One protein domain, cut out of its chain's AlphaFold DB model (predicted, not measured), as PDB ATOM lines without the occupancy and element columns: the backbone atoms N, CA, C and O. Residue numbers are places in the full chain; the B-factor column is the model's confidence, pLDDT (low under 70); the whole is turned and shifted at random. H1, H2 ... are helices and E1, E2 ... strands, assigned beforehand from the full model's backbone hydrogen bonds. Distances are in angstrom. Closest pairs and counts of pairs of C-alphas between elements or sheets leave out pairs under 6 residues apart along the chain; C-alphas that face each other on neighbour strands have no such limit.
ATOM      1  N   VAL A 161      52.656 -26.939 -61.886       85.12
ATOM      2  CA  VAL A 161      51.846 -27.928 -61.161       85.12
ATOM      3  C   VAL A 161      52.580 -28.354 -59.890       85.12
ATOM      4  O   VAL A 161      53.712 -28.824 -59.951       85.12
ATOM      5  N   LEU A 162      51.918 -28.202 -58.744       78.38
ATOM      6  CA  LEU A 162      52.420 -28.582 -57.422       78.38
ATOM      7  C   LEU A 162      52.144 -30.044 -57.081       78.38
ATOM      8  O   LEU A 162      52.910 -30.673 -56.358       78.38
ATOM      9  N   GLY A 163      51.011 -30.561 -57.547       81.50
ATOM     10  CA  GLY A 163      50.540 -31.886 -57.185       81.50
ATOM     11  C   GLY A 163      49.205 -32.211 -57.832       81.50
ATOM     12  O   GLY A 163      48.468 -31.324 -58.270       81.50
ATOM     13  N   ILE A 164      48.905 -33.504 -57.877       89.38
ATOM     14  CA  ILE A 164      47.654 -34.035 -58.408       89.38
ATOM     15  C   ILE A 164      47.084 -35.073 -57.445       89.38
ATOM     16  O   ILE A 164      47.835 -35.846 -56.852       89.38
ATOM     17  N   ALA A 165      45.765 -35.083 -57.296       91.19
ATOM     18  CA  ALA A 165      45.014 -36.147 -56.635       91.19
ATOM     19  C   ALA A 165      43.896 -36.599 -57.571       91.19
ATOM     20  O   ALA A 165      43.388 -35.788 -58.340       91.19
ATOM     21  N   ALA A 166      43.505 -37.866 -57.516       93.94
ATOM     22  CA  ALA A 166      42.420 -38.394 -58.336       93.94
ATOM     23  C   ALA A 166      41.490 -39.267 -57.493       93.94
ATOM     24  O   ALA A 166      41.964 -40.016 -56.638       93.94
ATOM     25  N   ASP A 167      40.189 -39.153 -57.739       93.81
ATOM     26  CA  ASP A 167      39.148 -40.061 -57.253       93.81
ATOM     27  C   ASP A 167      38.399 -40.669 -58.450       93.81
ATOM     28  O   ASP A 167      38.840 -40.537 -59.591       93.81
ATOM     29  N   SER A 168      37.286 -41.362 -58.199       94.06
ATOM     30  CA  SER A 168      36.423 -41.913 -59.253       94.06
ATOM     31  C   SER A 168      35.768 -40.851 -60.139       94.06
ATOM     32  O   SER A 168      35.282 -41.179 -61.217       94.06
ATOM     33  N   ASP A 169      35.713 -39.603 -59.672       91.50
ATOM     34  CA  ASP A 169      34.959 -38.523 -60.298       91.50
ATOM     35  C   ASP A 169      35.880 -37.554 -61.061       91.50
ATOM     36  O   ASP A 169      35.401 -36.549 -61.601       91.50
ATOM     37  N   GLY A 170      37.196 -37.784 -61.059       95.50
ATOM     38  CA  GLY A 170      38.160 -37.016 -61.839       95.50
ATOM     39  C   GLY A 170      39.470 -36.702 -61.119       95.50
ATOM     40  O   GLY A 170      39.914 -37.399 -60.207       95.50
ATOM     41  N   VAL A 171      40.125 -35.631 -61.570       95.69
ATOM     42  CA  VAL A 171      41.485 -35.247 -61.178       95.69
ATOM     43  C   VAL A 171      41.518 -33.817 -60.648       95.69
ATOM     44  O   VAL A 171      41.092 -32.873 -61.312       95.69
ATOM     45  N   TYR A 172      42.083 -33.647 -59.461       93.50
ATOM     46  CA  TYR A 172      42.337 -32.379 -58.791       93.50
ATOM     47  C   TYR A 172      43.776 -31.956 -59.057       93.50
ATOM     48  O   TYR A 172      44.713 -32.627 -58.627       93.50
ATOM     49  N   VAL A 173      43.954 -30.840 -59.754       92.00
ATOM     50  CA  VAL A 173      45.262 -30.305 -60.128       92.00
ATOM     51  C   VAL A 173      45.543 -29.057 -59.310       92.00
ATOM     52  O   VAL A 173      44.809 -28.070 -59.393       92.00
ATOM     53  N   PHE A 174      46.624 -29.111 -58.534       86.94
ATOM     54  CA  PHE A 174      47.140 -27.984 -57.776       86.94
ATOM     55  C   PHE A 174      48.228 -27.288 -58.585       86.94
ATOM     56  O   PHE A 174      49.179 -27.933 -59.022       86.94
ATOM     57  N   SER A 175      48.108 -25.980 -58.776       83.50
ATOM     58  CA  SER A 175      49.076 -25.168 -59.517       83.50
ATOM     59  C   SER A 175      49.366 -23.862 -58.796       83.50
ATOM     60  O   SER A 175      48.503 -23.364 -58.078       83.50
ATOM     61  N   MET A 176      50.537 -23.280 -59.020       76.62
ATOM     62  CA  MET A 176      50.924 -22.013 -58.412       76.62
ATOM     63  C   MET A 176      51.615 -21.109 -59.422       76.62
ATOM     64  O   MET A 176      52.485 -21.554 -60.170       76.62
ATOM     65  N   GLY A 177      51.244 -19.826 -59.413       71.06
ATOM     66  CA  GLY A 177      51.947 -18.799 -60.181       71.06
ATOM     67  C   GLY A 177      53.410 -18.640 -59.742       71.06
ATOM     68  O   GLY A 177      53.781 -18.951 -58.610       71.06
ATOM     69  N   TYR A 178      54.249 -18.151 -60.653       63.03
ATOM     70  CA  TYR A 178      55.668 -17.897 -60.392       63.03
ATOM     71  C   TYR A 178      55.854 -16.758 -59.368       63.03
ATOM     72  O   TYR A 178      54.988 -15.892 -59.273       63.03
ATOM     73  N   GLU A 179      56.956 -16.770 -58.604       57.41
ATOM     74  CA  GLU A 179      57.363 -15.682 -57.686       57.41
ATOM     75  C   GLU A 179      56.237 -15.128 -56.789       57.41
ATOM     76  O   GLU A 179      55.991 -13.923 -56.772       57.41
ATOM     77  N   ARG A 180      55.605 -16.000 -55.982       57.97
ATOM     78  CA  ARG A 180      54.516 -15.681 -55.018       57.97
ATOM     79  C   ARG A 180      53.098 -15.745 -55.592       57.97
ATOM     80  O   ARG A 180      52.201 -15.046 -55.128       57.97
ATOM     81  N   GLY A 181      52.867 -16.613 -56.574       60.06
ATOM     82  CA  GLY A 181      51.506 -16.942 -56.984       60.06
ATOM     83  C   GLY A 181      50.725 -17.659 -55.881       60.06
ATOM     84  O   GLY A 181      51.292 -18.370 -55.056       60.06
ATOM     85  N   HIS A 182      49.406 -17.510 -55.898       71.88
ATOM     86  CA  HIS A 182      48.523 -18.268 -55.016       71.88
ATOM     87  C   HIS A 182      48.365 -19.704 -55.515       71.88
ATOM     88  O   HIS A 182      48.363 -19.958 -56.730       71.88
ATOM     89  N   VAL A 183      48.197 -20.641 -54.581       76.44
ATOM     90  CA  VAL A 183      47.786 -22.000 -54.930       76.44
ATOM     91  C   VAL A 183      46.422 -21.907 -55.608       76.44
ATOM     92  O   VAL A 183      45.556 -21.138 -55.210       76.44
ATOM     93  N   ASN A 184      46.245 -22.665 -56.676       82.25
ATOM     94  CA  ASN A 184      44.981 -22.862 -57.360       82.25
ATOM     95  C   ASN A 184      44.693 -24.356 -57.366       82.25
ATOM     96  O   ASN A 184      45.598 -25.144 -57.632       82.25
ATOM     97  N   CYS A 185      43.447 -24.746 -57.126       88.44
ATOM     98  CA  CYS A 185      42.998 -26.128 -57.249       88.44
ATOM     99  C   CYS A 185      41.865 -26.183 -58.269       88.44
ATOM    100  O   CYS A 185      40.802 -25.595 -58.059       88.44
ATOM    101  N   ARG A 186      42.085 -26.888 -59.379       92.94
ATOM    102  CA  ARG A 186      41.073 -27.111 -60.419       92.94
ATOM    103  C   ARG A 186      40.751 -28.594 -60.507       92.94
ATOM    104  O   ARG A 186      41.663 -29.415 -60.490       92.94
ATOM    105  N   LYS A 187      39.468 -28.936 -60.632       95.25
ATOM    106  CA  LYS A 187      39.014 -30.294 -60.935       95.25
ATOM    107  C   LYS A 187      38.754 -30.436 -62.428       95.25
ATOM    108  O   LYS A 187      38.073 -29.601 -63.031       95.25
ATOM    109  N   PHE A 188      39.261 -31.523 -62.981       96.56
ATOM    110  CA  PHE A 188      38.997 -32.006 -64.325       96.56
ATOM    111  C   PHE A 188      38.349 -33.391 -64.245       96.56
ATOM    112  O   PHE A 188      38.507 -34.066 -63.230       96.56
ATOM    113  N   ASP A 189      37.632 -33.819 -65.281       96.69
ATOM    114  CA  ASP A 189      37.314 -35.244 -65.449       96.69
ATOM    115  C   ASP A 189      38.554 -36.030 -65.921       96.69
ATOM    116  O   ASP A 189      39.646 -35.472 -66.098       96.69
ATOM    117  N   HIS A 190      38.404 -37.345 -66.098       95.75
ATOM    118  CA  HIS A 190      39.488 -38.212 -66.565       95.75
ATOM    119  C   HIS A 190      39.878 -37.944 -68.030       95.75
ATOM    120  O   HIS A 190      40.985 -38.283 -68.445       95.75
ATOM    121  N   GLU A 191      39.027 -37.248 -68.783       95.69
ATOM    122  CA  GLU A 191      39.247 -36.776 -70.151       95.69
ATOM    123  C   GLU A 191      39.870 -35.363 -70.204       95.69
ATOM    124  O   GLU A 191      39.988 -34.751 -71.273       95.69
ATOM    125  N   ALA A 192      40.300 -34.828 -69.056       92.94
ATOM    126  CA  ALA A 192      40.897 -33.502 -68.904       92.94
ATOM    127  C   ALA A 192      39.980 -32.338 -69.338       92.94
ATOM    128  O   ALA A 192      40.453 -31.256 -69.717       92.94
ATOM    129  N   LYS A 193      38.659 -32.519 -69.292       95.56
ATOM    130  CA  LYS A 193      37.682 -31.434 -69.376       95.56
ATOM    131  C   LYS A 193      37.590 -30.756 -68.018       95.56
ATOM    132  O   LYS A 193      37.478 -31.395 -66.978       95.56
ATOM    133  N   TYR A 194      37.635 -29.432 -68.029       94.88
ATOM    134  CA  TYR A 194      37.479 -28.647 -66.811       94.88
ATOM    135  C   TYR A 194      36.067 -28.813 -66.240       94.88
ATOM    136  O   TYR A 194      35.087 -28.612 -66.959       94.88
ATOM    137  N   ILE A 195      35.989 -29.140 -64.950       94.50
ATOM    138  CA  ILE A 195      34.735 -29.226 -64.197       94.50
ATOM    139  C   ILE A 195      34.534 -27.939 -63.398       94.50
ATOM    140  O   ILE A 195      33.521 -27.264 -63.561       94.50
ATOM    141  N   LYS A 196      35.484 -27.599 -62.516       92.44
ATOM    142  CA  LYS A 196      35.383 -26.427 -61.633       92.44
ATOM    143  C   LYS A 196      36.723 -26.027 -61.032       92.44
ATOM    144  O   LYS A 196      37.660 -26.821 -60.972       92.44
ATOM    145  N   THR A 197      36.777 -24.809 -60.517       90.88
ATOM    146  CA  THR A 197      37.847 -24.334 -59.641       90.88
ATOM    147  C   THR A 197      37.360 -24.510 -58.207       90.88
ATOM    148  O   THR A 197      36.277 -24.043 -57.866       90.88
ATOM    149  N   LEU A 198      38.112 -25.262 -57.404       89.69
ATOM    150  CA  LEU A 198      37.855 -25.447 -55.975       89.69
ATOM    151  C   LEU A 198      38.597 -24.419 -55.133       89.69
ATOM    152  O   LEU A 198      38.135 -24.084 -54.047       89.69
ATOM    153  N   TRP A 199      39.763 -23.980 -55.610       83.38
ATOM    154  CA  TRP A 199      40.579 -23.004 -54.911       83.38
ATOM    155  C   TRP A 199      41.150 -21.959 -55.878       83.38
ATOM    156  O   TRP A 199      41.792 -22.369 -56.853       83.38
ATOM    157  N   PRO A 200      40.955 -20.650 -55.622       81.00
ATOM    158  CA  PRO A 200      40.092 -20.087 -54.571       81.00
ATOM    159  C   PRO A 200      38.629 -20.562 -54.712       81.00
ATOM    160  O   PRO A 200      38.223 -20.950 -55.813       81.00
ATOM    161  N   PRO A 201      37.856 -20.620 -53.613       80.69
ATOM    162  CA  PRO A 201      36.485 -21.120 -53.655       80.69
ATOM    163  C   PRO A 201      35.585 -20.167 -54.456       80.69
ATOM    164  O   PRO A 201      35.881 -18.980 -54.611       80.69
ATOM    165  N   SER A 202      34.476 -20.692 -54.981       81.75
ATOM    166  CA  SER A 202      33.489 -19.879 -55.701       81.75
ATOM    167  C   SER A 202      32.939 -18.761 -54.812       81.75
ATOM    168  O   SER A 202      32.614 -19.004 -53.652       81.75
ATOM    169  N   ALA A 203      32.745 -17.568 -55.380       78.19
ATOM    170  CA  ALA A 203      32.047 -16.467 -54.710       78.19
ATOM    171  C   ALA A 203      30.571 -16.793 -54.400       78.19
ATOM    172  O   ALA A 203      29.945 -16.111 -53.598       78.19
ATOM    173  N   GLU A 204      30.019 -17.833 -55.029       81.06
ATOM    174  CA  GLU A 204      28.657 -18.324 -54.793       81.06
ATOM    175  C   GLU A 204      28.570 -19.331 -53.635       81.06
ATOM    176  O   GLU A 204      27.473 -19.773 -53.292       81.06
ATOM    177  N   LEU A 205      29.701 -19.748 -53.046       82.94
ATOM    178  CA  LEU A 205      29.662 -20.643 -51.892       82.94
ATOM    179  C   LEU A 205      29.049 -19.912 -50.686       82.94
ATOM    180  O   LEU A 205      29.520 -18.831 -50.331       82.94
ATOM    181  N   PRO A 206      28.028 -20.495 -50.031       84.38
ATOM    182  CA  PRO A 206      27.410 -19.892 -48.858       84.38
ATOM    183  C   PRO A 206      28.418 -19.644 -47.723       84.38
ATOM    184  O   PRO A 206      29.302 -20.485 -47.523       84.38
ATOM    185  N   PRO A 207      28.287 -18.558 -46.938       79.44
ATOM    186  CA  PRO A 207      29.215 -18.229 -45.850       79.44
ATOM    187  C   PRO A 207      29.435 -19.348 -44.819       79.44
ATOM    188  O   PRO A 207      30.512 -19.473 -44.242       79.44
ATOM    189  N   GLU A 208      28.453 -20.217 -44.593       84.44
ATOM    190  CA  GLU A 208      28.582 -21.370 -43.697       84.44
ATOM    191  C   GLU A 208      29.541 -22.456 -44.221       84.44
ATOM    192  O   GLU A 208      30.061 -23.250 -43.438       84.44
ATOM    193  N   LYS A 209      29.823 -22.479 -45.531       86.94
ATOM    194  CA  LYS A 209      30.733 -23.432 -46.197       86.94
ATOM    195  C   LYS A 209      32.192 -22.974 -46.232       86.94
ATOM    196  O   LYS A 209      33.038 -23.593 -46.877       86.94
ATOM    197  N   LEU A 210      32.486 -21.870 -45.567       80.06
ATOM    198  CA  LEU A 210      33.710 -21.103 -45.732       80.06
ATOM    199  C   LEU A 210      34.575 -21.090 -44.454       80.06
ATOM    200  O   LEU A 210      35.462 -20.250 -44.294       80.06
ATOM    201  N   GLY A 211      34.328 -22.028 -43.535       81.56
ATOM    202  CA  GLY A 211      34.897 -22.030 -42.189       81.56
ATOM    203  C   GLY A 211      36.429 -22.007 -42.147       81.56
ATOM    204  O   GLY A 211      37.099 -22.848 -42.729       81.56
ATOM    205  N   GLY A 212      37.007 -21.074 -41.389       75.88
ATOM    206  CA  GLY A 212      38.465 -20.955 -41.227       75.88
ATOM    207  C   GLY A 212      39.174 -20.110 -42.285       75.88
ATOM    208  O   GLY A 212      40.365 -19.852 -42.131       75.88
ATOM    209  N   MET A 213      38.467 -19.650 -43.317       76.12
ATOM    210  CA  MET A 213      38.958 -18.594 -44.203       76.12
ATOM    211  C   MET A 213      38.614 -17.215 -43.621       76.12
ATOM    212  O   MET A 213      37.650 -17.074 -42.864       76.12
ATOM    213  N   GLY A 214      39.404 -16.198 -43.970       70.69
ATOM    214  CA  GLY A 214      39.063 -14.807 -43.684       70.69
ATOM    215  C   GLY A 214      38.079 -14.263 -44.721       70.69
ATOM    216  O   GLY A 214      38.107 -14.675 -45.879       70.69
ATOM    217  N   TYR A 215      37.226 -13.319 -44.325       73.25
ATOM    218  CA  TYR A 215      36.335 -12.593 -45.234       73.25
ATOM    219  C   TYR A 215      36.201 -11.146 -44.800       73.25
ATOM    220  O   TYR A 215      36.201 -10.847 -43.607       73.25
ATOM    221  N   ILE A 216      36.015 -10.273 -45.782       73.62
ATOM    222  CA  ILE A 216      35.556  -8.905 -45.586       73.62
ATOM    223  C   ILE A 216      34.184  -8.794 -46.240       73.62
ATOM    224  O   ILE A 216      34.040  -9.015 -47.442       73.62
ATOM    225  N   GLU A 217      33.178  -8.432 -45.453       75.12
ATOM    226  CA  GLU A 217      31.905  -7.964 -45.988       75.12
ATOM    227  C   GLU A 217      32.081  -6.510 -46.433       75.12
ATOM    228  O   GLU A 217      32.375  -5.642 -45.611       75.12
ATOM    229  N   TYR A 218      31.985  -6.247 -47.738       76.38
ATOM    230  CA  TYR A 218      32.174  -4.894 -48.285       76.38
ATOM    231  C   TYR A 218      30.846  -4.187 -48.578       76.38
ATOM    232  O   TYR A 218      30.794  -2.962 -48.643       76.38
ATOM    233  N   GLU A 219      29.766  -4.955 -48.706       76.94
ATOM    234  CA  GLU A 219      28.377  -4.504 -48.750       76.94
ATOM    235  C   GLU A 219      27.512  -5.561 -48.048       76.94
ATOM    236  O   GLU A 219      27.911  -6.727 -48.032       76.94
ATOM    237  N   PRO A 220      26.325  -5.209 -47.522       78.50
ATOM    238  CA  PRO A 220      25.426  -6.176 -46.895       78.50
ATOM    239  C   PRO A 220      25.186  -7.418 -47.769       78.50
ATOM    240  O   PRO A 220      24.649  -7.319 -48.874       78.50
ATOM    241  N   GLY A 221      25.598  -8.586 -47.275       72.06
ATOM    242  CA  GLY A 221      25.488  -9.877 -47.960       72.06
ATOM    243  C   GLY A 221      26.515 -10.126 -49.072       72.06
ATOM    244  O   GLY A 221      26.420 -11.148 -49.753       72.06
ATOM    245  N   LYS A 222      27.490  -9.231 -49.277       71.56
ATOM    246  CA  LYS A 222      28.573  -9.398 -50.255       71.56
ATOM    247  C   LYS A 222      29.924  -9.520 -49.569       71.56
ATOM    248  O   LYS A 222      30.424  -8.584 -48.946       71.56
ATOM    249  N   TYR A 223      30.549 -10.670 -49.782       73.19
ATOM    250  CA  TYR A 223      31.806 -11.035 -49.150       73.19
ATOM    251  C   TYR A 223      32.925 -11.085 -50.184       73.19
ATOM    252  O   TYR A 223      32.789 -11.684 -51.251       73.19
ATOM    253  N   ALA A 224      34.047 -10.460 -49.859       74.19
ATOM    254  CA  ALA A 224      35.322 -10.724 -50.493       74.19
ATOM    255  C   ALA A 224      36.096 -11.664 -49.575       74.19
ATOM    256  O   ALA A 224      36.228 -11.410 -48.377       74.19
ATOM    257  N   ILE A 225      36.604 -12.759 -50.128       70.88
ATOM    258  CA  ILE A 225      37.506 -13.632 -49.380       70.88
ATOM    259  C   ILE A 225      38.716 -12.787 -48.994       70.88
ATOM    260  O   ILE A 225      39.218 -12.001 -49.800       70.88
ATOM    261  N   GLN A 226      39.225 -12.997 -47.790       65.56
ATOM    262  CA  GLN A 226      40.519 -12.503 -47.357       65.56
ATOM    263  C   GLN A 226      41.398 -13.679 -46.924       65.56
ATOM    264  O   GLN A 226      40.940 -14.628 -46.288       65.56
ATOM    265  N   ALA A 227      42.685 -13.608 -47.257       60.03
ATOM    266  CA  ALA A 227      43.683 -14.531 -46.741       60.03
ATOM    267  C   ALA A 227      43.565 -14.652 -45.201       60.03
ATOM    268  O   ALA A 227      43.575 -13.619 -44.524       60.03
ATOM    269  N   PRO A 228      43.462 -15.867 -44.620       51.91
ATOM    270  CA  PRO A 228      43.411 -16.064 -43.168       51.91
ATOM    271  C   PRO A 228      44.642 -15.521 -42.428       51.91
ATOM    272  O   PRO A 228      44.588 -15.349 -41.210       51.91
ATOM    273  N   ILE A 229      45.747 -15.254 -43.135       52.16
ATOM    274  CA  ILE A 229      46.945 -14.617 -42.582       52.16
ATOM    275  C   ILE A 229      47.375 -13.457 -43.476       52.16
ATOM    276  O   ILE A 229      47.552 -13.607 -44.683       52.16
ATOM    277  N   ILE A 230      47.560 -12.304 -42.838       51.12
ATOM    278  CA  ILE A 230      47.996 -11.052 -43.450       51.12
ATOM    279  C   ILE A 230      49.430 -10.804 -42.959       51.12
ATOM    280  O   ILE A 230      49.614 -10.483 -41.785       51.12
ATOM    281  N   ASP A 231      50.441 -10.992 -43.816       45.91
ATOM    282  CA  ASP A 231      51.830 -10.578 -43.531       45.91
ATOM    283  C   ASP A 231      52.131  -9.194 -44.151       45.91
ATOM    284  O   ASP A 231      51.289  -8.611 -44.839       45.91
ATOM    285  N   TRP A 232      53.315  -8.640 -43.858       32.22
ATOM    286  CA  TRP A 232      53.807  -7.309 -44.235       32.22
ATOM    287  C   TRP A 232      53.423  -6.881 -45.664       32.22
ATOM    288  O   TRP A 232      54.106  -7.170 -46.648       32.22
ATOM    289  N   GLY A 233      52.341  -6.102 -45.736       38.31
ATOM    290  CA  GLY A 233      51.770  -5.539 -46.953       38.31
ATOM    291  C   GLY A 233      50.756  -6.476 -47.608       38.31
ATOM    292  O   GLY A 233      51.131  -7.464 -48.232       38.31
ATOM    293  N   LEU A 234      49.478  -6.070 -47.593       40.12
ATOM    294  CA  LEU A 234      48.369  -6.637 -48.390       40.12
ATOM    295  C   LEU A 234      48.734  -6.906 -49.865       40.12
ATOM    296  O   LEU A 234      48.076  -7.685 -50.543       40.12
ATOM    297  N   TRP A 235      49.778  -6.237 -50.352       37.59
ATOM    298  CA  TRP A 235      50.306  -6.306 -51.705       37.59
ATOM    299  C   TRP A 235      51.242  -7.489 -52.000       37.59
ATOM    300  O   TRP A 235      51.446  -7.774 -53.178       37.59
ATOM    301  N   ARG A 236      51.865  -8.139 -50.999       37.53
ATOM    302  CA  ARG A 236      53.008  -9.048 -51.248       37.53
ATOM    303  C   ARG A 236      52.751 -10.529 -50.953       37.53
ATOM    304  O   ARG A 236      53.267 -11.360 -51.694       37.53
ATOM    305  N   GLU A 237      52.005 -10.868 -49.899       49.19
ATOM    306  CA  GLU A 237      51.937 -12.246 -49.363       49.19
ATOM    307  C   GLU A 237      50.561 -12.577 -48.741       49.19
ATOM    308  O   GLU A 237      50.458 -13.005 -47.593       49.19
ATOM    309  N   GLY A 238      49.468 -12.343 -49.475       48.72
ATOM    310  CA  GLY A 238      48.142 -12.815 -49.058       48.72
ATOM    311  C   GLY A 238      48.034 -14.332 -49.224       48.72
ATOM    312  O   GLY A 238      47.880 -14.805 -50.345       48.72
ATOM    313  N   TYR A 239      48.122 -15.092 -48.135       60.03
ATOM    314  CA  TYR A 239      48.045 -16.552 -48.187       60.03
ATOM    315  C   TYR A 239      46.615 -17.041 -47.959       60.03
ATOM    316  O   TYR A 239      46.103 -16.962 -46.844       60.03
ATOM    317  N   TRP A 240      45.958 -17.511 -49.018       60.88
ATOM    318  CA  TRP A 240      44.577 -18.000 -48.984       60.88
ATOM    319  C   TRP A 240      44.499 -19.333 -48.248       60.88
ATOM    320  O   TRP A 240      43.631 -19.542 -47.400       60.88
ATOM    321  N   MET A 241      45.428 -20.232 -48.547       66.31
ATOM    322  CA  MET A 241      45.719 -21.395 -47.726       66.31
ATOM    323  C   MET A 241      46.715 -21.025 -46.618       66.31
ATOM    324  O   MET A 241      47.433 -20.035 -46.740       66.31
ATOM    325  N   PRO A 242      46.808 -21.812 -45.532       59.91
ATOM    326  CA  PRO A 242      47.777 -21.566 -44.465       59.91
ATOM    327  C   PRO A 242      49.194 -21.319 -45.019       59.91
ATOM    328  O   PRO A 242      49.580 -21.982 -45.975       59.91
ATOM    329  N   PRO A 243      50.015 -20.440 -44.418       50.75
ATOM    330  CA  PRO A 243      51.313 -19.980 -44.952       50.75
ATOM    331  C   PRO A 243      52.371 -21.087 -45.078       50.75
ATOM    332  O   PRO A 243      53.428 -20.910 -45.670       50.75
ATOM    333  N   THR A 244      52.115 -22.261 -44.504       54.06
ATOM    334  CA  THR A 244      52.928 -23.451 -44.764       54.06
ATOM    335  C   THR A 244      52.642 -24.084 -46.132       54.06
ATOM    336  O   THR A 244      53.400 -24.951 -46.558       54.06
ATOM    337  N   PHE A 245      51.541 -23.691 -46.783       54.22
ATOM    338  CA  PHE A 245      51.170 -24.042 -48.154       54.22
ATOM    339  C   PHE A 245      51.453 -22.942 -49.153       54.22
ATOM    340  O   PHE A 245      51.785 -23.271 -50.275       54.22
ATOM    341  N   GLU A 246      51.293 -21.672 -48.803       50.97
ATOM    342  CA  GLU A 246      51.530 -20.572 -49.733       50.97
ATOM    343  C   GLU A 246      52.717 -19.754 -49.218       50.97
ATOM    344  O   GLU A 246      52.721 -19.332 -48.066       50.97
ATOM    345  N   GLY A 247      53.766 -19.598 -50.036       51.06
ATOM    346  CA  GLY A 247      54.957 -18.818 -49.689       51.06
ATOM    347  C   GLY A 247      56.158 -19.083 -50.596       51.06
ATOM    348  O   GLY A 247      56.329 -20.188 -51.104       51.06
ATOM    349  N   GLU A 248      57.021 -18.071 -50.753       45.06
ATOM    350  CA  GLU A 248      58.218 -18.050 -51.629       45.06
ATOM    351  C   GLU A 248      59.220 -19.189 -51.337       45.06
ATOM    352  O   GLU A 248      60.091 -19.495 -52.147       45.06
ATOM    353  N   TYR A 249      59.051 -19.869 -50.201       47.06
ATOM    354  CA  TYR A 249      59.892 -20.973 -49.745       47.06
ATOM    355  C   TYR A 249      59.113 -22.026 -48.935       47.06
ATOM    356  O   TYR A 249      59.709 -22.789 -48.166       47.06
ATOM    357  N   GLY A 250      57.779 -22.053 -49.048       50.34
ATOM    358  CA  GLY A 250      57.001 -23.181 -48.544       50.34
ATOM    359  C   GLY A 250      57.477 -24.415 -49.297       50.34
ATOM    360  O   GLY A 250      57.396 -24.461 -50.513       50.34
ATOM    361  N   VAL A 251      58.096 -25.378 -48.623       45.50
ATOM    362  CA  VAL A 251      58.657 -26.560 -49.298       45.50
ATOM    363  C   VAL A 251      57.485 -27.399 -49.810       45.50
ATOM    364  O   VAL A 251      56.884 -28.170 -49.061       45.50
ATOM    365  N   PHE A 252      57.113 -27.176 -51.072       49.88
ATOM    366  CA  PHE A 252      55.997 -27.820 -51.749       49.88
ATOM    367  C   PHE A 252      56.317 -29.288 -51.994       49.88
ATOM    368  O   PHE A 252      56.853 -29.681 -53.026       49.88
ATOM    369  N   GLN A 253      55.946 -30.126 -51.037       51.59
ATOM    370  CA  GLN A 253      55.633 -31.516 -51.326       51.59
ATOM    371  C   GLN A 253      54.146 -31.737 -51.101       51.59
ATOM    372  O   GLN A 253      53.729 -32.527 -50.256       51.59
ATOM    373  N   CYS A 254      53.329 -31.007 -51.861       57.62
ATOM    374  CA  CYS A 254      51.909 -31.291 -51.943       57.62
ATOM    375  C   CYS A 254      51.754 -32.632 -52.669       57.62
ATOM    376  O   CYS A 254      51.728 -32.695 -53.893       57.62
ATOM    377  N   ARG A 255      51.670 -33.722 -51.906       71.81
ATOM    378  CA  ARG A 255      51.132 -34.999 -52.383       71.81
ATOM    379  C   ARG A 255      49.675 -35.062 -51.931       71.81
ATOM    380  O   ARG A 255      49.413 -35.698 -50.909       71.81
ATOM    381  N   PRO A 256      48.761 -34.313 -52.584       82.75
ATOM    382  CA  PRO A 256      47.369 -34.320 -52.181       82.75
ATOM    383  C   PRO A 256      46.824 -35.743 -52.280       82.75
ATOM    384  O   PRO A 256      47.197 -36.506 -53.171       82.75
ATOM    385  N   ALA A 257      45.930 -36.089 -51.370       88.19
ATOM    386  CA  ALA A 257      45.173 -37.328 -51.436       88.19
ATOM    387  C   ALA A 257      43.695 -36.993 -51.318       88.19
ATOM    388  O   ALA A 257      43.324 -36.125 -50.534       88.19
ATOM    389  N   VAL A 258      42.854 -37.669 -52.088       91.31
ATOM    390  CA  VAL A 258      41.405 -37.494 -52.021       91.31
ATOM    391  C   VAL A 258      40.775 -38.756 -51.449       91.31
ATOM    392  O   VAL A 258      41.117 -39.863 -51.854       91.31
ATOM    393  N   SER A 259      39.910 -38.593 -50.452       91.50
ATOM    394  CA  SER A 259      39.144 -39.681 -49.841       91.50
ATOM    395  C   SER A 259      37.926 -39.116 -49.115       91.50
ATOM    396  O   SER A 259      37.992 -38.027 -48.544       91.50
ATOM    397  N   GLY A 260      36.797 -39.829 -49.155       90.44
ATOM    398  CA  GLY A 260      35.581 -39.446 -48.426       90.44
ATOM    399  C   GLY A 260      35.067 -38.037 -48.748       90.44
ATOM    400  O   GLY A 260      34.608 -37.332 -47.853       90.44
ATOM    401  N   GLY A 261      35.211 -37.584 -49.999       92.12
ATOM    402  CA  GLY A 261      34.800 -36.241 -50.420       92.12
ATOM    403  C   GLY A 261      35.702 -35.105 -49.924       92.12
ATOM    404  O   GLY A 261      35.347 -33.938 -50.109       92.12
ATOM    405  N   ARG A 262      36.870 -35.415 -49.346       92.06
ATOM    406  CA  ARG A 262      37.875 -34.461 -48.857       92.06
ATOM    407  C   ARG A 262      39.192 -34.612 -49.601       92.06
ATOM    408  O   ARG A 262      39.599 -35.716 -49.943       92.06
ATOM    409  N   ILE A 263      39.871 -33.490 -49.805       89.94
ATOM    410  CA  ILE A 263      41.224 -33.416 -50.343       89.94
ATOM    411  C   ILE A 263      42.151 -33.051 -49.195       89.94
ATOM    412  O   ILE A 263      42.082 -31.952 -48.647       89.94
ATOM    413  N   TYR A 264      43.011 -33.989 -48.840       86.31
ATOM    414  CA  TYR A 264      43.971 -33.885 -47.764       86.31
ATOM    415  C   TYR A 264      45.295 -33.340 -48.269       86.31
ATOM    416  O   TYR A 264      45.820 -33.759 -49.302       86.31
ATOM    417  N   LEU A 265      45.845 -32.415 -47.497       80.12
ATOM    418  CA  LEU A 265      47.076 -31.704 -47.781       80.12
ATOM    419  C   LEU A 265      47.910 -31.668 -46.509       80.12
ATOM    420  O   LEU A 265      47.371 -31.535 -45.415       80.12
ATOM    421  N   MET A 266      49.227 -31.749 -46.624       75.06
ATOM    422  CA  MET A 266      50.099 -31.734 -45.453       75.06
ATOM    423  C   MET A 266      51.173 -30.673 -45.607       75.06
ATOM    424  O   MET A 266      51.766 -30.535 -46.677       75.06
ATOM    425  N   SER A 267      51.425 -29.940 -44.527       69.06
ATOM    426  CA  SER A 267      52.563 -29.032 -44.479       69.06
ATOM    427  C   SER A 267      53.870 -29.799 -44.309       69.06
ATOM    428  O   SER A 267      53.934 -30.831 -43.646       69.06
ATOM    429  N   SER A 268      54.949 -29.255 -44.861       61.75
ATOM    430  CA  SER A 268      56.300 -29.805 -44.697       61.75
ATOM    431  C   SER A 268      56.859 -29.656 -43.274       61.75
ATOM    432  O   SER A 268      57.907 -30.222 -42.976       61.75
ATOM    433  N   GLY A 269      56.198 -28.883 -42.400       57.91
ATOM    434  CA  GLY A 269      56.708 -28.527 -41.067       57.91
ATOM    435  C   GLY A 269      57.903 -27.560 -41.089       57.91
ATOM    436  O   GLY A 269      58.489 -27.278 -40.045       57.91
ATOM    437  N   PHE A 270      58.274 -27.047 -42.269       56.34
ATOM    438  CA  PHE A 270      59.471 -26.239 -42.486       56.34
ATOM    439  C   PHE A 270      59.134 -24.743 -42.581       56.34
ATOM    440  O   PHE A 270      58.228 -24.358 -43.320       56.34
ATOM    441  N   ASN A 271      59.901 -23.894 -41.892       54.25
ATOM    442  CA  ASN A 271      59.847 -22.439 -42.035       54.25
ATOM    443  C   ASN A 271      61.213 -21.916 -42.503       54.25
ATOM    444  O   ASN A 271      62.207 -21.987 -41.784       54.25
ATOM    445  N   HIS A 272      61.271 -21.382 -43.720       47.97
ATOM    446  CA  HIS A 272      62.510 -20.880 -44.317       47.97
ATOM    447  C   HIS A 272      63.088 -19.642 -43.606       47.97
ATOM    448  O   HIS A 272      64.302 -19.445 -43.641       47.97
ATOM    449  N   ARG A 273      62.260 -18.806 -42.952       48.16
ATOM    450  CA  ARG A 273      62.745 -17.592 -42.261       48.16
ATOM    451  C   ARG A 273      63.521 -17.922 -40.979       48.16
ATOM    452  O   ARG A 273      64.284 -17.093 -40.496       48.16
ATOM    453  N   GLU A 274      63.396 -19.149 -40.473       51.28
ATOM    454  CA  GLU A 274      64.034 -19.626 -39.238       51.28
ATOM    455  C   GLU A 274      65.266 -20.518 -39.495       51.28
ATOM    456  O   GLU A 274      65.762 -21.187 -38.588       51.28
ATOM    457  N   PHE A 275      65.845 -20.464 -40.706       44.81
ATOM    458  CA  PHE A 275      67.077 -21.184 -41.086       44.81
ATOM    459  C   PHE A 275      68.301 -20.844 -40.206       44.81
ATOM    460  O   PHE A 275      69.344 -21.488 -40.293       44.81
ATOM    461  N   LYS A 276      68.172 -19.851 -39.318       46.66
ATOM    462  CA  LYS A 276      69.146 -19.496 -38.281       46.66
ATOM    463  C   LYS A 276      68.780 -20.060 -36.898       46.66
ATOM    464  O   LYS A 276      69.011 -19.410 -35.884       46.66
ATOM    465  N   GLY A 277      68.255 -21.286 -36.856       49.22
ATOM    466  CA  GLY A 277      68.524 -22.196 -35.743       49.22
ATOM    467  C   GLY A 277      67.398 -22.552 -34.775       49.22
ATOM    468  O   GLY A 277      67.729 -23.181 -33.774       49.22
ATOM    469  N   GLN A 278      66.114 -22.239 -34.989       50.59
ATOM    470  CA  GLN A 278      65.079 -22.640 -34.016       50.59
ATOM    471  C   GLN A 278      63.712 -22.983 -34.635       50.59
ATOM    472  O   GLN A 278      63.122 -22.175 -35.332       50.59
ATOM    473  N   LYS A 279      63.219 -24.176 -34.253       50.03
ATOM    474  CA  LYS A 279      61.858 -24.752 -34.356       50.03
ATOM    475  C   LYS A 279      61.353 -25.213 -35.735       50.03
ATOM    476  O   LYS A 279      60.729 -24.488 -36.493       50.03
ATOM    477  N   ILE A 280      61.491 -26.522 -35.961       55.44
ATOM    478  CA  ILE A 280      60.630 -27.291 -36.871       55.44
ATOM    479  C   ILE A 280      59.235 -27.350 -36.235       55.44
ATOM    480  O   ILE A 280      59.104 -27.776 -35.084       55.44
ATOM    481  N   PHE A 281      58.198 -26.930 -36.959       58.44
ATOM    482  CA  PHE A 281      56.821 -27.130 -36.508       58.44
ATOM    483  C   PHE A 281      56.382 -28.555 -36.850       58.44
ATOM    484  O   PHE A 281      56.751 -29.065 -37.911       58.44
ATOM    485  N   PRO A 282      55.581 -29.214 -35.996       64.88
ATOM    486  CA  PRO A 282      55.046 -30.519 -36.343       64.88
ATOM    487  C   PRO A 282      54.220 -30.403 -37.637       64.88
ATOM    488  O   PRO A 282      53.395 -29.484 -37.741       64.88
ATOM    489  N   PRO A 283      54.424 -31.303 -38.621       68.88
ATOM    490  CA  PRO A 283      53.601 -31.360 -39.818       68.88
ATOM    491  C   PRO A 283      52.123 -31.403 -39.447       68.88
ATOM    492  O   PRO A 283      51.689 -32.170 -38.579       68.88
ATOM    493  N   LYS A 284      51.347 -30.559 -40.117       72.44
ATOM    494  CA  LYS A 284      49.903 -30.497 -39.938       72.44
ATOM    495  C   LYS A 284      49.218 -31.086 -41.156       72.44
ATOM    496  O   LYS A 284      49.618 -30.806 -42.286       72.44
ATOM    497  N   LEU A 285      48.187 -31.883 -40.905       77.94
ATOM    498  CA  LEU A 285      47.244 -32.331 -41.914       77.94
ATOM    499  C   LEU A 285      46.104 -31.321 -42.002       77.94
ATOM    500  O   LEU A 285      45.487 -30.967 -40.998       77.94
ATOM    501  N   TYR A 286      45.829 -30.898 -43.220       80.81
ATOM    502  CA  TYR A 286      44.775 -29.978 -43.601       80.81
ATOM    503  C   TYR A 286      43.862 -30.675 -44.592       80.81
ATOM    504  O   TYR A 286      44.259 -31.647 -45.242       80.81
ATOM    505  N   PHE A 287      42.649 -30.164 -44.733       85.50
ATOM    506  CA  PHE A 287      41.764 -30.621 -45.787       85.50
ATOM    507  C   PHE A 287      40.848 -29.508 -46.276       85.50
ATOM    508  O   PHE A 287      40.510 -28.587 -45.535       85.50
ATOM    509  N   ILE A 288      40.433 -29.645 -47.530       87.50
ATOM    510  CA  ILE A 288      39.289 -28.947 -48.116       87.50
ATOM    511  C   ILE A 288      38.322 -29.994 -48.662       87.50
ATOM    512  O   ILE A 288      38.730 -31.108 -48.995       87.50
ATOM    513  N   ASN A 289      37.043 -29.669 -48.765       91.94
ATOM    514  CA  ASN A 289      36.072 -30.565 -49.376       91.94
ATOM    515  C   ASN A 289      36.167 -30.488 -50.908       91.94
ATOM    516  O   ASN A 289      36.567 -29.485 -51.498       91.94
ATOM    517  N   THR A 290      35.757 -31.558 -51.579       92.50
ATOM    518  CA  THR A 290      35.748 -31.674 -53.050       92.50
ATOM    519  C   THR A 290      34.696 -30.786 -53.738       92.50
ATOM    520  O   THR A 290      34.637 -30.712 -54.973       92.50
ATOM    521  N   ASP A 291      33.867 -30.077 -52.972       90.19
ATOM    522  CA  ASP A 291      32.993 -29.004 -53.449       90.19
ATOM    523  C   ASP A 291      33.621 -27.603 -53.331       90.19
ATOM    524  O   ASP A 291      33.012 -26.640 -53.784       90.19
ATOM    525  N   GLY A 292      34.846 -27.498 -52.804       86.94
ATOM    526  CA  GLY A 292      35.538 -26.233 -52.541       86.94
ATOM    527  C   GLY A 292      35.202 -25.630 -51.177       86.94
ATOM    528  O   GLY A 292      35.812 -24.637 -50.788       86.94
ATOM    529  N   SER A 293      34.264 -26.227 -50.434       88.56
ATOM    530  CA  SER A 293      33.977 -25.818 -49.063       88.56
ATOM    531  C   SER A 293      35.072 -26.257 -48.101       88.56
ATOM    532  O   SER A 293      35.935 -27.084 -48.409       88.56
ATOM    533  N   THR A 294      35.028 -25.703 -46.902       84.25
ATOM    534  CA  THR A 294      35.953 -26.056 -45.841       84.25
ATOM    535  C   THR A 294      35.329 -25.838 -44.468       84.25
ATOM    536  O   THR A 294      34.275 -25.218 -44.317       84.25
ATOM    537  N   GLU A 295      36.012 -26.352 -43.458       85.19
ATOM    538  CA  GLU A 295      35.670 -26.218 -42.054       85.19
ATOM    539  C   GLU A 295      36.860 -25.593 -41.319       85.19
ATOM    540  O   GLU A 295      38.017 -25.773 -41.712       85.19
ATOM    541  N   TYR A 296      36.594 -24.921 -40.196       80.19
ATOM    542  CA  TYR A 296      37.640 -24.261 -39.409       80.19
ATOM    543  C   TYR A 296      38.795 -25.209 -39.048       80.19
ATOM    544  O   TYR A 296      39.967 -24.852 -39.145       80.19
ATOM    545  N   GLU A 297      38.465 -26.452 -38.700       79.94
ATOM    546  CA  GLU A 297      39.430 -27.508 -38.395       79.94
ATOM    547  C   GLU A 297      40.264 -27.936 -39.612       79.94
ATOM    548  O   GLU A 297      41.454 -28.226 -39.471       79.94
ATOM    549  N   GLY A 298      39.661 -27.933 -40.804       77.44
ATOM    550  CA  GLY A 298      40.333 -28.261 -42.060       77.44
ATOM    551  C   GLY A 298      41.425 -27.256 -42.416       77.44
ATOM    552  O   GLY A 298      42.504 -27.663 -42.848       77.44
ATOM    553  N   LEU A 299      41.195 -25.965 -42.144       76.25
ATOM    554  CA  LEU A 299      42.172 -24.898 -42.397       76.25
ATOM    555  C   LEU A 299      43.113 -24.598 -41.227       76.25
ATOM    556  O   LEU A 299      44.249 -24.186 -41.454       76.25
ATOM    557  N   ARG A 300      42.708 -24.840 -39.976       72.25
ATOM    558  CA  ARG A 300      43.595 -24.687 -38.807       72.25
ATOM    559  C   ARG A 300      44.690 -25.760 -38.762       72.25
ATOM    560  O   ARG A 300      45.772 -25.527 -38.197       72.25
ATOM    561  N   GLY A 301      44.415 -26.897 -39.399       66.00
ATOM    562  CA  GLY A 301      45.295 -28.046 -39.504       66.00
ATOM    563  C   GLY A 301      45.436 -28.785 -38.178       66.00
ATOM    564  O   GLY A 301      45.557 -28.185 -37.107       66.00
ATOM    565  N   ARG A 302      45.470 -30.112 -38.246       65.44
ATOM    566  CA  ARG A 302      45.691 -30.976 -37.081       65.44
ATOM    567  C   ARG A 302      47.112 -31.500 -37.090       65.44
ATOM    568  O   ARG A 302      47.616 -31.875 -38.143       65.44
ATOM    569  N   ILE A 303      47.760 -31.518 -35.925       65.19
ATOM    570  CA  ILE A 303      49.078 -32.144 -35.783       65.19
ATOM    571  C   ILE A 303      48.918 -33.617 -36.150       65.19
ATOM    572  O   ILE A 303      48.144 -34.328 -35.514       65.19
ATOM    573  N   TRP A 304      49.596 -34.036 -37.215       55.72
ATOM    574  CA  TRP A 304      49.439 -35.382 -37.757       55.72
ATOM    575  C   TRP A 304      50.370 -36.375 -37.062       55.72
ATOM    576  O   TRP A 304      49.975 -37.497 -36.769       55.72
ATOM    577  N   ILE A 305      51.605 -35.957 -36.768       56.97
ATOM    578  CA  ILE A 305      52.617 -36.785 -36.105       56.97
ATOM    579  C   ILE A 305      53.380 -35.909 -35.105       56.97
ATOM    580  O   ILE A 305      53.954 -34.885 -35.483       56.97
ATOM    581  N   ASP A 306      53.429 -36.330 -33.839       48.38
ATOM    582  CA  ASP A 306      54.330 -35.767 -32.828       48.38
ATOM    583  C   ASP A 306      55.721 -36.394 -32.983       48.38
ATOM    584  O   ASP A 306      56.136 -37.273 -32.233       48.38
ATOM    585  N   SER A 307      56.430 -36.027 -34.049       46.00
ATOM    586  CA  SER A 307      57.808 -36.473 -34.234       46.00
ATOM    587  C   SER A 307      58.711 -35.271 -34.410       46.00
ATOM    588  O   SER A 307      58.886 -34.760 -35.514       46.00
ATOM    589  N   GLN A 308      59.372 -34.871 -33.326       45.41
ATOM    590  CA  GLN A 308      60.436 -33.864 -33.341       45.41
ATOM    591  C   GLN A 308      61.686 -34.294 -34.146       45.41
ATOM    592  O   GLN A 308      62.703 -33.608 -34.104       45.41
ATOM    593  N   ARG A 309      61.666 -35.451 -34.833       39.81
ATOM    594  CA  ARG A 309      62.866 -36.084 -35.414       39.81
ATOM    595  C   ARG A 309      62.726 -36.676 -36.821       39.81
ATOM    596  O   ARG A 309      63.702 -37.238 -37.303       39.81
ATOM    597  N   ILE A 310      61.588 -36.551 -37.508       42.03
ATOM    598  CA  ILE A 310      61.461 -37.059 -38.889       42.03
ATOM    599  C   ILE A 310      61.479 -35.884 -39.865       42.03
ATOM    600  O   ILE A 310      60.455 -35.396 -40.332       42.03
ATOM    601  N   THR A 311      62.685 -35.425 -40.185       43.81
ATOM    602  CA  THR A 311      62.943 -34.555 -41.334       43.81
ATOM    603  C   THR A 311      63.056 -35.408 -42.591       43.81
ATOM    604  O   THR A 311      64.160 -35.613 -43.089       43.81
ATOM    605  N   SER A 312      61.956 -35.986 -43.076       45.94
ATOM    606  CA  SER A 312      61.836 -36.438 -44.476       45.94
ATOM    607  C   SER A 312      60.446 -37.016 -44.746       45.94
ATOM    608  O   SER A 312      60.162 -38.174 -44.473       45.94
ATOM    609  N   TYR A 313      59.594 -36.180 -45.335       50.62
ATOM    610  CA  TYR A 313      58.572 -36.589 -46.302       50.62
ATOM    611  C   TYR A 313      57.589 -37.689 -45.862       50.62
ATOM    612  O   TYR A 313      57.655 -38.811 -46.368       50.62
ATOM    613  N   PRO A 314      56.598 -37.381 -45.004       51.22
ATOM    614  CA  PRO A 314      55.523 -38.329 -44.745       51.22
ATOM    615  C   PRO A 314      54.732 -38.578 -46.045       51.22
ATOM    616  O   PRO A 314      54.265 -37.656 -46.716       51.22
ATOM    617  N   HIS A 315      54.615 -39.838 -46.455       53.88
ATOM    618  CA  HIS A 315      53.845 -40.224 -47.637       53.88
ATOM    619  C   HIS A 315      52.371 -40.409 -47.245       53.88
ATOM    620  O   HIS A 315      52.016 -41.445 -46.694       53.88
ATOM    621  N   ILE A 316      51.505 -39.428 -47.540       55.47
ATOM    622  CA  ILE A 316      50.051 -39.511 -47.262       55.47
ATOM    623  C   ILE A 316      49.410 -40.725 -47.964       55.47
ATOM    624  O   ILE A 316      48.549 -41.392 -47.393       55.47
ATOM    625  N   ALA A 317      49.875 -41.052 -49.176       45.25
ATOM    626  CA  ALA A 317      49.299 -42.101 -50.021       45.25
ATOM    627  C   ALA A 317      49.302 -43.512 -49.392       45.25
ATOM    628  O   ALA A 317      48.443 -44.320 -49.733       45.25
ATOM    629  N   CYS A 318      50.216 -43.804 -48.456       44.66
ATOM    630  CA  CYS A 318      50.281 -45.121 -47.810       44.66
ATOM    631  C   CYS A 318      49.342 -45.279 -46.603       44.66
ATOM    632  O   CYS A 318      49.136 -46.402 -46.163       44.66
ATOM    633  N   TYR A 319      48.800 -44.191 -46.044       48.19
ATOM    634  CA  TYR A 319      48.047 -44.250 -44.780       48.19
ATOM    635  C   TYR A 319      46.536 -44.086 -44.947       48.19
ATOM    636  O   TYR A 319      45.784 -44.576 -44.113       48.19
TER     637      TYR A 319
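AT A GLANCE: This is residues 161 to 319 of the 323 residues of an uncharacterized protein of Lentisphaerae bacterium (UniProt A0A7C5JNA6). With little regular structure, the domain is a sandwich partly face to face: strongly twisted antiparallel sheet E1-E2-E3-E4 over antiparallel sheet E7-E8-E9, with H1 beside E9, hairpin E5 and E6 apart from both sheets, and long loops. The printed part has 159 residues, under half in named elements, mostly strand, ordered E1 to E9, then H1. It is compact, radius of gyration of the C-alphas 15.9 A, spans 46 by 39 by 29 A.

IN THESE COORDINATES: E1, residues 161 to 167, 18.0 A, begins at (51.846, -27.928, -61.161). E2 is 170 to 176, 20.0 A; E3 183 to 188; E4 194 to 199; E5 214 to 219; E6 222 to 226; E7 257 to 259; E8 262 to 266; E9 284 to 289. H1, 296 to 300, ends at (43.595, -24.687, -38.807).

HOW THE PARTS SIT: E1 to E4 form a meander, antiparallel neighbours in turn, as do E7 to E9; N 173 and O 186 are 2.8 A apart, N 263 and O 288 2.8 A. The closest C-alphas of E1 and E7, Ala 165 and Ala 257, are 5.3 A apart. H1, its O i to N i+4 pair within hydrogen-bond range, stands at the second sheet's level.

THE WHOLE: The printed part has no cut. Links E4 to E5, E6 to E7 and E8 to E9 are long. Confidence is under 70 at 178 to 181, 226 to 254, 267 to 283 and 301 to 319.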